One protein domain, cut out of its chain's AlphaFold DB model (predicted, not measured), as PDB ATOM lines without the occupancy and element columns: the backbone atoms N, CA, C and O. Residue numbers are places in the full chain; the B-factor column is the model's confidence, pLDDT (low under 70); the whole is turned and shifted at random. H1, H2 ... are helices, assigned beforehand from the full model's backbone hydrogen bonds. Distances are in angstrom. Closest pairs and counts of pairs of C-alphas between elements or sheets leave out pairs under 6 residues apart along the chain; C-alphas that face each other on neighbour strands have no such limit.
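This is residues 48 to 109 and 286 to 335 of the 335 residues of an uncharacterized protein of Desulfosarcina ovata subsp. ovata (UniProt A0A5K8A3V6). The long helix H3 is crossed at its middle by H4, and the hairpin of H1 and H2 packs at its start through H2. H5 caps the end of H4, and H6 packs on H1. The printed part has 112 residues with six named helices, H1 to H6 in chain order, all helix, compact, radius of gyration of the C-alphas 13.9 A, spanning 42 by 31 by 30 A.

H3, residues 84 to 106, runs 33.6 A from C-alpha 84 at (4.504, -0.122, 15.844). H4, 286 to 302, is 24.1 A long. H1 is 57 to 67, H2 73 to 80, H5 313 to 317, H6 326 to 331, ending at C-alpha 331 (12.004, -20.296, 6.801).

H3 and H4 touch at a steep tilt of 56 degrees, closest C-alphas Phe 94 and Val 295, 5.7 A. H3 touches H2 with residues 84 to 87 alone, closest C-alphas Lys 84 and Cys 77, 6.0 A. Every O i to N i+4 pair is within hydrogen-bond range except in H3, 16 of 19.

Residues 110 to 285 are not printed, a gap of 32.7 A between C-alphas 109 and 286. No link printed whole is long. No printed residue is under 70 in pLDDT.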
ATOM      1  N   THR A  48      16.550 -17.895  10.974       94.75
ATOM      2  CA  THR A  48      15.560 -17.525   9.949       94.75
ATOM      3  C   THR A  48      14.900 -16.183  10.269       94.75
ATOM      4  O   THR A  48      15.063 -15.608  11.361       94.75
ATOM      5  N   PHE A  49      14.063 -15.698   9.352       95.25
ATOM      6  CA  PHE A  49      13.179 -14.571   9.627       95.25
ATOM      7  C   PHE A  49      12.244 -14.867  10.815       95.25
ATOM      8  O   PHE A  49      12.050 -13.995  11.671       95.25
ATOM      9  N   LEU A  50      11.738 -16.099  10.930       93.88
ATOM     10  CA  LEU A  50      10.749 -16.513  11.933       93.88
ATOM     11  C   LEU A  50      11.298 -16.660  13.356       93.88
ATOM     12  O   LEU A  50      10.506 -16.771  14.295       93.88
ATOM     13  N   LYS A  51      12.622 -16.584  13.553       93.00
ATOM     14  CA  LYS A  51      13.238 -16.624  14.886       93.00
ATOM     15  C   LYS A  51      12.598 -15.596  15.826       93.00
ATOM     16  O   LYS A  51      12.563 -14.405  15.500       93.00
ATOM     17  N   ASP A  52      12.134 -16.044  16.989       90.81
ATOM     18  CA  ASP A  52      11.489 -15.223  18.027       90.81
ATOM     19  C   ASP A  52      10.183 -14.527  17.582       90.81
ATOM     20  O   ASP A  52       9.704 -13.595  18.235       90.81
ATOM     21  N   ILE A  53       9.565 -14.972  16.479       91.19
ATOM     22  CA  ILE A  53       8.279 -14.447  16.013       91.19
ATOM     23  C   ILE A  53       7.127 -15.351  16.459       91.19
ATOM     24  O   ILE A  53       7.038 -16.527  16.125       91.19
ATOM     25  N   ARG A  54       6.189 -14.743  17.191       88.88
ATOM     26  CA  ARG A  54       4.998 -15.401  17.756       88.88
ATOM     27  C   ARG A  54       3.736 -15.302  16.904       88.88
ATOM     28  O   ARG A  54       2.707 -15.824  17.313       88.88
ATOM     29  N   LYS A  55       3.766 -14.554  15.801       91.06
ATOM     30  CA  LYS A  55       2.610 -14.395  14.905       91.06
ATOM     31  C   LYS A  55       2.684 -15.418  13.765       91.06
ATOM     32  O   LYS A  55       3.803 -15.775  13.391       91.06
ATOM     33  N   PRO A  56       1.541 -15.869  13.224       91.69
ATOM     34  CA  PRO A  56       1.526 -16.788  12.092       91.69
ATOM     35  C   PRO A  56       2.043 -16.101  10.822       91.69
ATOM     36  O   PRO A  56       1.895 -14.883  10.665       91.69
ATOM     37  N   VAL A  57       2.624 -16.892   9.911       93.38
ATOM     38  CA  VAL A  57       3.209 -16.410   8.645       93.38
ATOM     39  C   VAL A  57       2.190 -15.643   7.813       93.38
ATOM     40  O   VAL A  57       2.490 -14.532   7.382       93.38
ATOM     41  N   SER A  58       0.967 -16.161   7.690       93.75
ATOM     42  CA  SER A  58      -0.134 -15.506   6.972       93.75
ATOM     43  C   SER A  58      -0.355 -14.063   7.433       93.75
ATOM     44  O   SER A  58      -0.379 -13.140   6.621       93.75
ATOM     45  N   LYS A  59      -0.403 -13.829   8.753       95.06
ATOM     46  CA  LYS A  59      -0.586 -12.484   9.314       95.06
ATOM     47  C   LYS A  59       0.599 -11.567   9.030       95.06
ATOM     48  O   LYS A  59       0.417 -10.375   8.785       95.06
ATOM     49  N   ILE A  60       1.814 -12.101   9.115       95.75
ATOM     50  CA  ILE A  60       3.033 -11.344   8.818       95.75
ATOM     51  C   ILE A  60       3.046 -10.943   7.341       95.75
ATOM     52  O   ILE A  60       3.308  -9.782   7.023       95.75
ATOM     53  N   TRP A  61       2.714 -11.882   6.457       96.44
ATOM     54  CA  TRP A  61       2.639 -11.664   5.021       96.44
ATOM     55  C   TRP A  61       1.597 -10.604   4.655       96.44
ATOM     56  O   TRP A  61       1.950  -9.644   3.975       96.44
ATOM     57  N   GLU A  62       0.364 -10.695   5.165       96.31
ATOM     58  CA  GLU A  62      -0.681  -9.679   4.948       96.31
ATOM     59  C   GLU A  62      -0.185  -8.265   5.278       96.31
ATOM     60  O   GLU A  62      -0.335  -7.325   4.491       96.31
ATOM     61  N   VAL A  63       0.444  -8.126   6.446       96.62
ATOM     62  CA  VAL A  63       0.967  -6.855   6.948       96.62
ATOM     63  C   VAL A  63       2.069  -6.321   6.034       96.62
ATOM     64  O   VAL A  63       2.044  -5.146   5.662       96.62
ATOM     65  N   LEU A  64       3.048  -7.151   5.673       95.69
ATOM     66  CA  LEU A  64       4.198  -6.732   4.870       95.69
ATOM     67  C   LEU A  64       3.828  -6.483   3.408       95.69
ATOM     68  O   LEU A  64       4.296  -5.510   2.815       95.69
ATOM     69  N   ASN A  65       2.937  -7.291   2.839       94.69
ATOM     70  CA  ASN A  65       2.419  -7.059   1.501       94.69
ATOM     71  C   ASN A  65       1.688  -5.710   1.453       94.69
ATOM     72  O   ASN A  65       2.012  -4.870   0.614       94.69
ATOM     73  N   ALA A  66       0.827  -5.416   2.435       94.56
ATOM     74  CA  ALA A  66       0.172  -4.113   2.538       94.56
ATOM     75  C   ALA A  66       1.173  -2.950   2.645       94.56
ATOM     76  O   ALA A  66       0.954  -1.893   2.041       94.56
ATOM     77  N   ARG A  67       2.299  -3.128   3.359       93.44
ATOM     78  CA  ARG A  67       3.381  -2.125   3.429       93.44
ATOM     79  C   ARG A  67       3.990  -1.789   2.072       93.44
ATOM     80  O   ARG A  67       4.441  -0.658   1.889       93.44
ATOM     81  N   THR A  68       3.967  -2.735   1.139       93.81
ATOM     82  CA  THR A  68       4.431  -2.562  -0.245       93.81
ATOM     83  C   THR A  68       3.327  -2.180  -1.236       93.81
ATOM     84  O   THR A  68       3.587  -2.135  -2.435       93.81
ATOM     85  N   GLU A  69       2.117  -1.886  -0.751       93.19
ATOM     86  CA  GLU A  69       0.960  -1.440  -1.545       93.19
ATOM     87  C   GLU A  69       0.455  -0.052  -1.097       93.19
ATOM     88  O   GLU A  69      -0.724   0.283  -1.139       93.19
ATOM     89  N   GLY A  70       1.375   0.806  -0.658       90.00
ATOM     90  CA  GLY A  70       1.141   2.243  -0.483       90.00
ATOM     91  C   GLY A  70       0.650   2.656   0.901       90.00
ATOM     92  O   GLY A  70       0.566   3.856   1.179       90.00
ATOM     93  N   THR A  71       0.375   1.704   1.793       92.56
ATOM     94  CA  THR A  71       0.058   2.001   3.197       92.56
ATOM     95  C   THR A  71       1.273   2.591   3.914       92.56
ATOM     96  O   THR A  71       2.411   2.277   3.585       92.56
ATOM     97  N   SER A  72       1.067   3.466   4.903       91.00
ATOM     98  CA  SER A  72       2.157   3.955   5.766       91.00
ATOM     99  C   SER A  72       2.366   3.035   6.972       91.00
ATOM    100  O   SER A  72       1.475   2.259   7.320       91.00
ATOM    101  N   LEU A  73       3.504   3.158   7.666       92.69
ATOM    102  CA  LEU A  73       3.790   2.398   8.894       92.69
ATOM    103  C   LEU A  73       2.640   2.508   9.915       92.69
ATOM    104  O   LEU A  73       2.115   1.499  10.379       92.69
ATOM    105  N   ASN A  74       2.205   3.735  10.222       93.38
ATOM    106  CA  ASN A  74       1.149   3.974  11.208       93.38
ATOM    107  C   ASN A  74      -0.225   3.504  10.711       93.38
ATOM    108  O   ASN A  74      -1.000   2.970  11.498       93.38
ATOM    109  N   ALA A  75      -0.532   3.687   9.421       94.38
ATOM    110  CA  ALA A  75      -1.785   3.191   8.850       94.38
ATOM    111  C   ALA A  75      -1.855   1.660   8.922       94.38
ATOM    112  O   ALA A  75      -2.860   1.120   9.363       94.38
ATOM    113  N   THR A  76      -0.757   0.980   8.594       96.25
ATOM    114  CA  THR A  76      -0.638  -0.482   8.688       96.25
ATOM    115  C   THR A  76      -0.857  -0.962  10.119       96.25
ATOM    116  O   THR A  76      -1.639  -1.877  10.347       96.25
ATOM    117  N   CYS A  77      -0.236  -0.304  11.102       97.31
ATOM    118  CA  CYS A  77      -0.431  -0.648  12.512       97.31
ATOM    119  C   CYS A  77      -1.905  -0.561  12.933       97.31
ATOM    120  O   CYS A  77      -2.391  -1.457  13.618       97.31
ATOM    121  N   ARG A  78      -2.628   0.479  12.489       97.56
ATOM    122  CA  ARG A  78      -4.063   0.640  12.774       97.56
ATOM    123  C   ARG A  78      -4.923  -0.408  12.069       97.56
ATOM    124  O   ARG A  78      -5.757  -1.020  12.724       97.56
ATOM    125  N   ILE A  79      -4.698  -0.630  10.771       97.75
ATOM    126  CA  ILE A  79      -5.463  -1.589   9.954       97.75
ATOM    127  C   ILE A  79      -5.333  -3.002  10.527       97.75
ATOM    128  O   ILE A  79      -6.328  -3.679  10.759       97.75
ATOM    129  N   PHE A  80      -4.103  -3.434  10.807       97.00
ATOM    130  CA  PHE A  80      -3.831  -4.806  11.231       97.00
ATOM    131  C   PHE A  80      -3.797  -4.991  12.751       97.00
ATOM    132  O   PHE A  80      -3.538  -6.106  13.205       97.00
ATOM    133  N   LYS A  81      -4.066  -3.928  13.523       96.81
ATOM    134  CA  LYS A  81      -4.058  -3.912  14.994       96.81
ATOM    135  C   LYS A  81      -2.758  -4.482  15.581       96.81
ATOM    136  O   LYS A  81      -2.774  -5.314  16.484       96.81
ATOM    137  N   ILE A  82      -1.617  -4.040  15.047       96.69
ATOM    138  CA  ILE A  82      -0.284  -4.437  15.525       96.69
ATOM    139  C   ILE A  82       0.463  -3.248  16.123       96.69
ATOM    140  O   ILE A  82       0.346  -2.116  15.654       96.69
ATOM    141  N   ALA A  83       1.275  -3.512  17.146       96.88
ATOM    142  CA  ALA A  83       2.126  -2.488  17.726       96.88
ATOM    143  C   ALA A  83       3.197  -2.033  16.720       96.88
ATOM    144  O   ALA A  83       3.798  -2.835  16.000       96.88
ATOM    145  N   LYS A  84       3.495  -0.731  16.724       96.69
ATOM    146  CA  LYS A  84       4.504  -0.122  15.844       96.69
ATOM    147  C   LYS A  84       5.876  -0.788  15.972       96.69
ATOM    148  O   LYS A  84       6.534  -1.032  14.964       96.69
ATOM    149  N   ASN A  85       6.292  -1.103  17.197       96.94
ATOM    150  CA  ASN A  85       7.581  -1.745  17.454       96.94
ATOM    151  C   ASN A  85       7.644  -3.166  16.882       96.94
ATOM    152  O   ASN A  85       8.688  -3.555  16.368       96.94
ATOM    153  N   THR A  86       6.526  -3.899  16.885       96.50
ATOM    154  CA  THR A  86       6.422  -5.223  16.258       96.50
ATOM    155  C   THR A  86       6.656  -5.135  14.754       96.50
ATOM    156  O   THR A  86       7.506  -5.844  14.225       96.50
ATOM    157  N   LEU A  87       5.973  -4.212  14.069       96.94
ATOM    158  CA  LEU A  87       6.153  -4.022  12.628       96.94
ATOM    159  C   LEU A  87       7.583  -3.589  12.283       96.94
ATOM    160  O   LEU A  87       8.186  -4.114  11.353       96.94
ATOM    161  N   LEU A  88       8.156  -2.663  13.057       96.31
ATOM    162  CA  LEU A  88       9.545  -2.241  12.870       96.31
ATOM    163  C   LEU A  88      10.534  -3.398  13.063       96.31
ATOM    164  O   LEU A  88      11.518  -3.469  12.331       96.31
ATOM    165  N   ALA A  89      10.293  -4.291  14.024       96.19
ATOM    166  CA  ALA A  89      11.126  -5.470  14.234       96.19
ATOM    167  C   ALA A  89      11.071  -6.425  13.031       96.19
ATOM    168  O   ALA A  89      12.117  -6.896  12.588       96.19
ATOM    169  N   TRP A  90       9.887  -6.648  12.453       96.31
ATOM    170  CA  TRP A  90       9.734  -7.444  11.231       96.31
ATOM    171  C   TRP A  90      10.435  -6.796  10.037       96.31
ATOM    172  O   TRP A  90      11.269  -7.436   9.409       96.31
ATOM    173  N   GLU A  91      10.185  -5.510   9.768       95.88
ATOM    174  CA  GLU A  91      10.829  -4.795   8.657       95.88
ATOM    175  C   GLU A  91      12.371  -4.795   8.785       95.88
ATOM    176  O   GLU A  91      13.069  -4.811   7.778       95.88
ATOM    177  N   ARG A  92      12.937  -4.790  10.003       95.31
ATOM    178  CA  ARG A  92      14.399  -4.879  10.206       95.31
ATOM    179  C   ARG A  92      14.964  -6.245   9.831       95.31
ATOM    180  O   ARG A  92      16.075  -6.306   9.314       95.31
ATOM    181  N   LYS A  93      14.218  -7.327  10.074       94.25
ATOM    182  CA  LYS A  93      14.657  -8.687   9.729       94.25
ATOM    183  C   LYS A  93      14.812  -8.884   8.216       94.25
ATOM    184  O   LYS A  93      15.658  -9.666   7.801       94.25
ATOM    185  N   PHE A  94      14.095  -8.108   7.397       93.50
ATOM    186  CA  PHE A  94      14.254  -8.112   5.938       93.50
ATOM    187  C   PHE A  94      15.629  -7.658   5.458       93.50
ATOM    188  O   PHE A  94      15.998  -7.998   4.345       93.50
ATOM    189  N   SER A  95      16.405  -6.926   6.263       90.81
ATOM    190  CA  SER A  95      17.789  -6.621   5.892       90.81
ATOM    191  C   SER A  95      18.656  -7.881   5.835       90.81
ATOM    192  O   SER A  95      19.498  -7.978   4.953       90.81
ATOM    193  N   TYR A  96      18.428  -8.860   6.720       93.25
ATOM    194  CA  TYR A  96      19.158 -10.132   6.689       93.25
ATOM    195  C   TYR A  96      18.713 -11.007   5.514       93.25
ATOM    196  O   TYR A  96      19.561 -11.541   4.801       93.25
ATOM    197  N   LEU A  97      17.399 -11.082   5.262       94.06
ATOM    198  CA  LEU A  97      16.866 -11.758   4.074       94.06
ATOM    199  C   LEU A  97      17.386 -11.117   2.786       94.06
ATOM    200  O   LEU A  97      17.829 -11.833   1.902       94.06
ATOM    201  N   TYR A  98      17.387  -9.784   2.689       95.94
ATOM    202  CA  TYR A  98      17.949  -9.059   1.549       95.94
ATOM    203  C   TYR A  98      19.392  -9.494   1.274       95.94
ATOM    204  O   TYR A  98      19.689  -9.909   0.160       95.94
ATOM    205  N   SER A  99      20.268  -9.454   2.285       94.56
ATOM    206  CA  SER A  99      21.674  -9.835   2.112       94.56
ATOM    207  C   SER A  99      21.822 -11.296   1.686       94.56
ATOM    208  O   SER A  99      22.538 -11.586   0.734       94.56
ATOM    209  N   THR A 100      21.092 -12.199   2.345       94.88
ATOM    210  CA  THR A 100      21.088 -13.642   2.049       94.88
ATOM    211  C   THR A 100      20.670 -13.910   0.603       94.88
ATOM    212  O   THR A 100      21.352 -14.615  -0.134       94.88
ATOM    213  N   LEU A 101      19.562 -13.306   0.172       96.62
ATOM    214  CA  LEU A 101      18.986 -13.505  -1.155       96.62
ATOM    215  C   LEU A 101      19.804 -12.832  -2.257       96.62
ATOM    216  O   LEU A 101      19.868 -13.357  -3.366       96.62
ATOM    217  N   LEU A 102      20.438 -11.693  -1.970       96.50
ATOM    218  CA  LEU A 102      21.364 -11.053  -2.899       96.50
ATOM    219  C   LEU A 102      22.587 -11.946  -3.133       96.50
ATOM    220  O   LEU A 102      22.903 -12.218  -4.285       96.50
ATOM    221  N   ILE A 103      23.211 -12.461  -2.066       94.81
ATOM    222  CA  ILE A 103      24.342 -13.399  -2.164       94.81
ATOM    223  C   ILE A 103      23.928 -14.660  -2.927       94.81
ATOM    224  O   ILE A 103      24.624 -15.075  -3.848       94.81
ATOM    225  N   TYR A 104      22.770 -15.235  -2.595       95.25
ATOM    226  CA  TYR A 104      22.223 -16.387  -3.310       95.25
ATOM    227  C   TYR A 104      22.046 -16.103  -4.810       95.25
ATOM    228  O   TYR A 104      22.455 -16.907  -5.644       95.25
ATOM    229  N   SER A 105      21.502 -14.939  -5.169       95.75
ATOM    230  CA  SER A 105      21.319 -14.543  -6.574       95.75
ATOM    231  C   SER A 105      22.655 -14.344  -7.291       95.75
ATOM    232  O   SER A 105      22.800 -14.769  -8.431       95.75
ATOM    233  N   MET A 106      23.642 -13.753  -6.610       94.81
ATOM    234  CA  MET A 106      25.002 -13.548  -7.126       94.81
ATOM    235  C   MET A 106      25.812 -14.845  -7.254       94.81
ATOM    236  O   MET A 106      26.850 -14.847  -7.902       94.81
ATOM    237  N   ALA A 107      25.365 -15.950  -6.653       93.88
ATOM    238  CA  ALA A 107      26.009 -17.255  -6.801       93.88
ATOM    239  C   ALA A 107      25.617 -17.989  -8.100       93.88
ATOM    240  O   ALA A 107      26.086 -19.104  -8.327       93.88
ATOM    241  N   HIS A 108      24.746 -17.397  -8.923       94.62
ATOM    242  CA  HIS A 108      24.337 -17.932 -10.222       94.62
ATOM    243  C   HIS A 108      25.105 -17.243 -11.349       94.62
ATOM    244  O   HIS A 108      25.432 -16.061 -11.252       94.62
ATOM    245  N   THR A 109      25.340 -17.978 -12.434       94.94
ATOM    246  CA  THR A 109      25.964 -17.462 -13.655       94.94
ATOM    247  C   THR A 109      24.921 -17.169 -14.725       94.94
ATOM    248  O   THR A 109      23.956 -17.920 -14.878       94.94
ATOM    249  N   GLU A 286      16.684   8.281   6.693       96.25
ATOM    250  CA  GLU A 286      17.292   7.493   5.616       96.25
ATOM    251  C   GLU A 286      17.289   5.997   5.942       96.25
ATOM    252  O   GLU A 286      16.797   5.187   5.166       96.25
ATOM    253  N   THR A 287      17.690   5.631   7.161       96.12
ATOM    254  CA  THR A 287      17.619   4.245   7.656       96.12
ATOM    255  C   THR A 287      16.199   3.678   7.609       96.12
ATOM    256  O   THR A 287      15.991   2.493   7.354       96.12
ATOM    257  N   GLY A 288      15.196   4.526   7.847       95.00
ATOM    258  CA  GLY A 288      13.792   4.164   7.732       95.00
ATOM    259  C   GLY A 288      13.355   3.949   6.291       95.00
ATOM    260  O   GLY A 288      12.572   3.039   6.040       95.00
ATOM    261  N   LEU A 289      13.868   4.760   5.366       95.56
ATOM    262  CA  LEU A 289      13.619   4.622   3.938       95.56
ATOM    263  C   LEU A 289      14.251   3.338   3.393       95.56
ATOM    264  O   LEU A 289      13.528   2.515   2.836       95.56
ATOM    265  N   GLN A 290      15.543   3.112   3.659       97.00
ATOM    266  CA  GLN A 290      16.257   1.910   3.220       97.00
ATOM    267  C   GLN A 290      15.598   0.634   3.740       97.00
ATOM    268  O   GLN A 290      15.450  -0.330   3.000       97.00
ATOM    269  N   ARG A 291      15.127   0.625   4.993       95.69
ATOM    270  CA  ARG A 291      14.414  -0.532   5.546       95.69
ATOM    271  C   ARG A 291      13.167  -0.892   4.727       95.69
ATOM    272  O   ARG A 291      12.922  -2.063   4.471       95.69
ATOM    273  N   VAL A 292      12.387   0.103   4.297       94.81
ATOM    274  CA  VAL A 292      11.198  -0.128   3.458       94.81
ATOM    275  C   VAL A 292      11.591  -0.563   2.046       94.81
ATOM    276  O   VAL A 292      10.910  -1.404   1.464       94.81
ATOM    277  N   LEU A 293      12.694  -0.031   1.511       96.38
ATOM    278  CA  LEU A 293      13.257  -0.491   0.243       96.38
ATOM    279  C   LEU A 293      13.677  -1.963   0.324       96.38
ATOM    280  O   LEU A 293      13.298  -2.721  -0.555       96.38
ATOM    281  N   ASN A 294      14.340  -2.406   1.396       97.25
ATOM    282  CA  ASN A 294      14.714  -3.817   1.575       97.25
ATOM    283  C   ASN A 294      13.481  -4.736   1.592       97.25
ATOM    284  O   ASN A 294      13.478  -5.775   0.940       97.25
ATOM    285  N   VAL A 295      12.403  -4.331   2.279       96.88
ATOM    286  CA  VAL A 295      11.128  -5.074   2.260       96.88
ATOM    287  C   VAL A 295      10.567  -5.162   0.841       96.88
ATOM    288  O   VAL A 295      10.192  -6.245   0.396       96.88
ATOM    289  N   TYR A 296      10.530  -4.041   0.112       96.88
ATOM    290  CA  TYR A 296      10.059  -4.043  -1.272       96.88
ATOM    291  C   TYR A 296      10.942  -4.904  -2.174       96.88
ATOM    292  O   TYR A 296      10.400  -5.653  -2.973       96.88
ATOM    293  N   TRP A 297      12.266  -4.823  -2.039       97.88
ATOM    294  CA  TRP A 297      13.225  -5.579  -2.839       97.88
ATOM    295  C   TRP A 297      12.970  -7.082  -2.725       97.88
ATOM    296  O   TRP A 297      12.773  -7.746  -3.738       97.88
ATOM    297  N   VAL A 298      12.876  -7.597  -1.492       97.75
ATOM    298  CA  VAL A 298      12.639  -9.026  -1.238       97.75
ATOM    299  C   VAL A 298      11.289  -9.457  -1.803       97.75
ATOM    300  O   VAL A 298      11.214 -10.429  -2.548       97.75
ATOM    301  N   ILE A 299      10.220  -8.712  -1.500       97.19
ATOM    302  CA  ILE A 299       8.868  -9.062  -1.955       97.19
ATOM    303  C   ILE A 299       8.762  -8.991  -3.480       97.19
ATOM    304  O   ILE A 299       8.190  -9.888  -4.093       97.19
ATOM    305  N   HIS A 300       9.307  -7.942  -4.100       97.25
ATOM    306  CA  HIS A 300       9.298  -7.764  -5.549       97.25
ATOM    307  C   HIS A 300      10.055  -8.888  -6.242       97.25
ATOM    308  O   HIS A 300       9.496  -9.493  -7.145       97.25
ATOM    309  N   ASN A 301      11.281  -9.187  -5.810       98.38
ATOM    310  CA  ASN A 301      12.127 -10.155  -6.499       98.38
ATOM    311  C   ASN A 301      11.690 -11.607  -6.285       98.38
ATOM    312  O   ASN A 301      11.802 -12.384  -7.226       98.38
ATOM    313  N   PHE A 302      11.204 -11.973  -5.093       98.06
ATOM    314  CA  PHE A 302      11.058 -13.382  -4.696       98.06
ATOM    315  C   PHE A 302       9.622 -13.854  -4.452       98.06
ATOM    316  O   PHE A 302       9.402 -15.059  -4.421       98.06
ATOM    317  N   LEU A 303       8.646 -12.955  -4.288       97.56
ATOM    318  CA  LEU A 303       7.262 -13.348  -3.957       97.56
ATOM    319  C   LEU A 303       6.210 -12.788  -4.916       97.56
ATOM    320  O   LEU A 303       5.138 -13.364  -5.072       97.56
ATOM    321  N   ARG A 304       6.460 -11.632  -5.533       96.12
ATOM    322  CA  ARG A 304       5.454 -10.938  -6.338       96.12
ATOM    323  C   ARG A 304       5.567 -11.316  -7.806       96.12
ATOM    324  O   ARG A 304       6.532 -10.956  -8.473       96.12
ATOM    325  N   VAL A 305       4.506 -11.913  -8.339       97.19
ATOM    326  CA  VAL A 305       4.348 -12.110  -9.784       97.19
ATOM    327  C   VAL A 305       4.310 -10.754 -10.488       97.19
ATOM    328  O   VAL A 305       3.478  -9.889 -10.183       97.19
ATOM    329  N   HIS A 306       5.217 -10.544 -11.440       96.56
ATOM    330  CA  HIS A 306       5.272  -9.299 -12.190       96.56
ATOM    331  C   HIS A 306       4.234  -9.298 -13.323       96.56
ATOM    332  O   HIS A 306       4.125 -10.240 -14.107       96.56
ATOM    333  N   PHE A 307       3.484  -8.200 -13.453       93.00
ATOM    334  CA  PHE A 307       2.332  -8.110 -14.361       93.00
ATOM    335  C   PHE A 307       2.664  -8.402 -15.834       93.00
ATOM    336  O   PHE A 307       1.830  -8.973 -16.532       93.00
ATOM    337  N   THR A 308       3.849  -8.011 -16.317       93.62
ATOM    338  CA  THR A 308       4.248  -8.193 -17.728       93.62
ATOM    339  C   THR A 308       4.855  -9.564 -18.006       93.62
ATOM    340  O   THR A 308       4.512 -10.175 -19.007       93.62
ATOM    341  N   THR A 309       5.752 -10.046 -17.142       95.88
ATOM    342  CA  THR A 309       6.468 -11.320 -17.349       95.88
ATOM    343  C   THR A 309       5.642 -12.512 -16.877       95.88
ATOM    344  O   THR A 309       5.985 -13.643 -17.198       95.88
ATOM    345  N   LYS A 310       4.564 -12.266 -16.111       97.50
ATOM    346  CA  LYS A 310       3.678 -13.278 -15.510       97.50
ATOM    347  C   LYS A 310       4.406 -14.283 -14.617       97.50
ATOM    348  O   LYS A 310       3.865 -15.335 -14.317       97.50
ATOM    349  N   LYS A 311       5.612 -13.928 -14.177       98.00
ATOM    350  CA  LYS A 311       6.466 -14.713 -13.291       98.00
ATOM    351  C   LYS A 311       7.004 -13.815 -12.190       98.00
ATOM    352  O   LYS A 311       7.129 -12.598 -12.371       98.00
ATOM    353  N   VAL A 312       7.354 -14.417 -11.062       98.25
ATOM    354  CA  VAL A 312       8.212 -13.781 -10.058       98.25
ATOM    355  C   VAL A 312       9.570 -13.440 -10.704       98.25
ATOM    356  O   VAL A 312      10.110 -14.283 -11.423       98.25
ATOM    357  N   PRO A 313      10.149 -12.241 -10.496       98.56
ATOM    358  CA  PRO A 313      11.408 -11.849 -11.132       98.56
ATOM    359  C   PRO A 313      12.566 -12.827 -10.926       98.56
ATOM    360  O   PRO A 313      13.270 -13.108 -11.887       98.56
ATOM    361  N   ALA A 314      12.736 -13.403  -9.731       98.25
ATOM    362  CA  ALA A 314      13.764 -14.415  -9.470       98.25
ATOM    363  C   ALA A 314      13.569 -15.694 -10.306       98.25
ATOM    364  O   ALA A 314      14.547 -16.277 -10.766       98.25
ATOM    365  N   VAL A 315      12.315 -16.085 -10.569       98.06
ATOM    366  CA  VAL A 315      11.982 -17.209 -11.463       98.06
ATOM    367  C   VAL A 315      12.249 -16.826 -12.914       98.06
ATOM    368  O   VAL A 315      12.829 -17.588 -13.675       98.06
ATOM    369  N   SER A 316      11.859 -15.612 -13.314       98.00
ATOM    370  CA  SER A 316      12.113 -15.127 -14.671       98.00
ATOM    371  C   SER A 316      13.600 -14.926 -14.970       98.00
ATOM    372  O   SER A 316      13.971 -14.969 -16.139       98.00
ATOM    373  N   LEU A 317      14.413 -14.655 -13.949       97.62
ATOM    374  CA  LEU A 317      15.865 -14.522 -14.048       97.62
ATOM    375  C   LEU A 317      16.564 -15.894 -14.089       97.62
ATOM    376  O   LEU A 317      17.682 -15.979 -14.581       97.62
ATOM    377  N   GLY A 318      15.913 -16.954 -13.593       96.25
ATOM    378  CA  GLY A 318      16.484 -18.302 -13.486       96.25
ATOM    379  C   GLY A 318      17.229 -18.580 -12.174       96.25
ATOM    380  O   GLY A 318      17.927 -19.579 -12.073       96.25
ATOM    381  N   VAL A 319      17.077 -17.718 -11.162       95.75
ATOM    382  CA  VAL A 319      17.638 -17.907  -9.806       95.75
ATOM    383  C   VAL A 319      16.759 -18.837  -8.951       95.75
ATOM    384  O   VAL A 319      17.214 -19.439  -7.977       95.75
ATOM    385  N   LEU A 320      15.478 -18.953  -9.308       96.00
ATOM    386  CA  LEU A 320      14.543 -19.933  -8.760       96.00
ATOM    387  C   LEU A 320      13.924 -20.749  -9.895       96.00
ATOM    388  O   LEU A 320      13.585 -20.199 -10.941       96.00
ATOM    389  N   GLU A 321      13.708 -22.039  -9.654       93.44
ATOM    390  CA  GLU A 321      13.035 -22.929 -10.608       93.44
ATOM    391  C   GLU A 321      11.523 -22.667 -10.674       93.44
ATOM    392  O   GLU A 321      10.913 -22.733 -11.742       93.44
ATOM    393  N   CYS A 322      10.910 -22.329  -9.538       94.75
ATOM    394  CA  CYS A 322       9.476 -22.101  -9.412       94.75
ATOM    395  C   CYS A 322       9.151 -21.004  -8.387       94.75
ATOM    396  O   CYS A 322      10.019 -20.502  -7.667       94.75
ATOM    397  N   GLU A 323       7.884 -20.591  -8.359       95.56
ATOM    398  CA  GLU A 323       7.394 -19.628  -7.377       95.56
ATOM    399  C   GLU A 323       7.453 -20.225  -5.969       95.56
ATOM    400  O   GLU A 323       7.102 -21.383  -5.755       95.56
ATOM    401  N   ILE A 324       7.878 -19.414  -5.001       95.44
ATOM    402  CA  ILE A 324       7.990 -19.824  -3.601       95.44
ATOM    403  C   ILE A 324       6.930 -19.132  -2.752       95.44
ATOM    404  O   ILE A 324       6.498 -18.012  -3.037       95.44
ATOM    405  N   THR A 325       6.530 -19.793  -1.671       95.75
ATOM    406  CA  THR A 325       5.566 -19.238  -0.721       95.75
ATOM    407  C   THR A 325       6.253 -18.334   0.310       95.75
ATOM    408  O   THR A 325       7.457 -18.469   0.562       95.75
ATOM    409  N   PRO A 326       5.511 -17.414   0.958       96.06
ATOM    410  CA  PRO A 326       6.022 -16.669   2.107       96.06
ATOM    411  C   PRO A 326       6.545 -17.582   3.223       96.06
ATOM    412  O   PRO A 326       7.535 -17.244   3.866       96.06
ATOM    413  N   GLU A 327       5.918 -18.742   3.438       94.00
ATOM    414  CA  GLU A 327       6.344 -19.755   4.405       94.00
ATOM    415  C   GLU A 327       7.742 -20.280   4.076       94.00
ATOM    416  O   GLU A 327       8.621 -20.226   4.933       94.00
ATOM    417  N   ALA A 328       7.973 -20.710   2.832       94.31
ATOM    418  CA  ALA A 328       9.280 -21.197   2.401       94.31
ATOM    419  C   ALA A 328      10.350 -20.102   2.522       94.31
ATOM    420  O   ALA A 328      11.419 -20.330   3.089       94.31
ATOM    421  N   LEU A 329      10.046 -18.883   2.060       95.88
ATOM    422  CA  LEU A 329      10.998 -17.776   2.106       95.88
ATOM    423  C   LEU A 329      11.351 -17.361   3.541       95.88
ATOM    424  O   LEU A 329      12.512 -17.093   3.838       95.88
ATOM    425  N   PHE A 330      10.370 -17.279   4.440       95.19
ATOM    426  CA  PHE A 330      10.615 -16.851   5.820       95.19
ATOM    427  C   PHE A 330      11.306 -17.925   6.667       95.19
ATOM    428  O   PHE A 330      11.904 -17.585   7.693       95.19
ATOM    429  N   SER A 331      11.258 -19.180   6.224       92.94
ATOM    430  CA  SER A 331      12.004 -20.296   6.801       92.94
ATOM    431  C   SER A 331      13.418 -20.450   6.230       92.94
ATOM    432  O   SER A 331      14.197 -21.223   6.777       92.94
ATOM    433  N   ALA A 332      13.789 -19.705   5.180       93.31
ATOM    434  CA  ALA A 332      15.157 -19.719   4.669       93.31
ATOM    435  C   ALA A 332      16.141 -19.253   5.756       93.31
ATOM    436  O   ALA A 332      15.945 -18.212   6.401       93.31
ATOM    437  N   GLN A 333      17.201 -20.034   5.972       91.88
ATOM    438  CA  GLN A 333      18.256 -19.672   6.908       91.88
ATOM    439  C   GLN A 333      19.116 -18.557   6.315       91.88
ATOM    440  O   GLN A 333      19.492 -18.588   5.144       91.88
ATOM    441  N   HIS A 334      19.418 -17.557   7.136       89.88
ATOM    442  CA  HIS A 334      20.358 -16.512   6.771       89.88
ATOM    443  C   HIS A 334      21.763 -17.106   6.645       89.88
ATOM    444  O   HIS A 334      22.158 -17.936   7.470       89.88
ATOM    445  N   ILE A 335      22.485 -16.655   5.621       77.12
ATOM    446  CA  ILE A 335      23.876 -17.032   5.336       77.12
ATOM    447  C   ILE A 335      24.831 -16.158   6.144       77.12
ATOM    448  O   ILE A 335      24.568 -14.933   6.232       77.12
TER     449      ILE A 335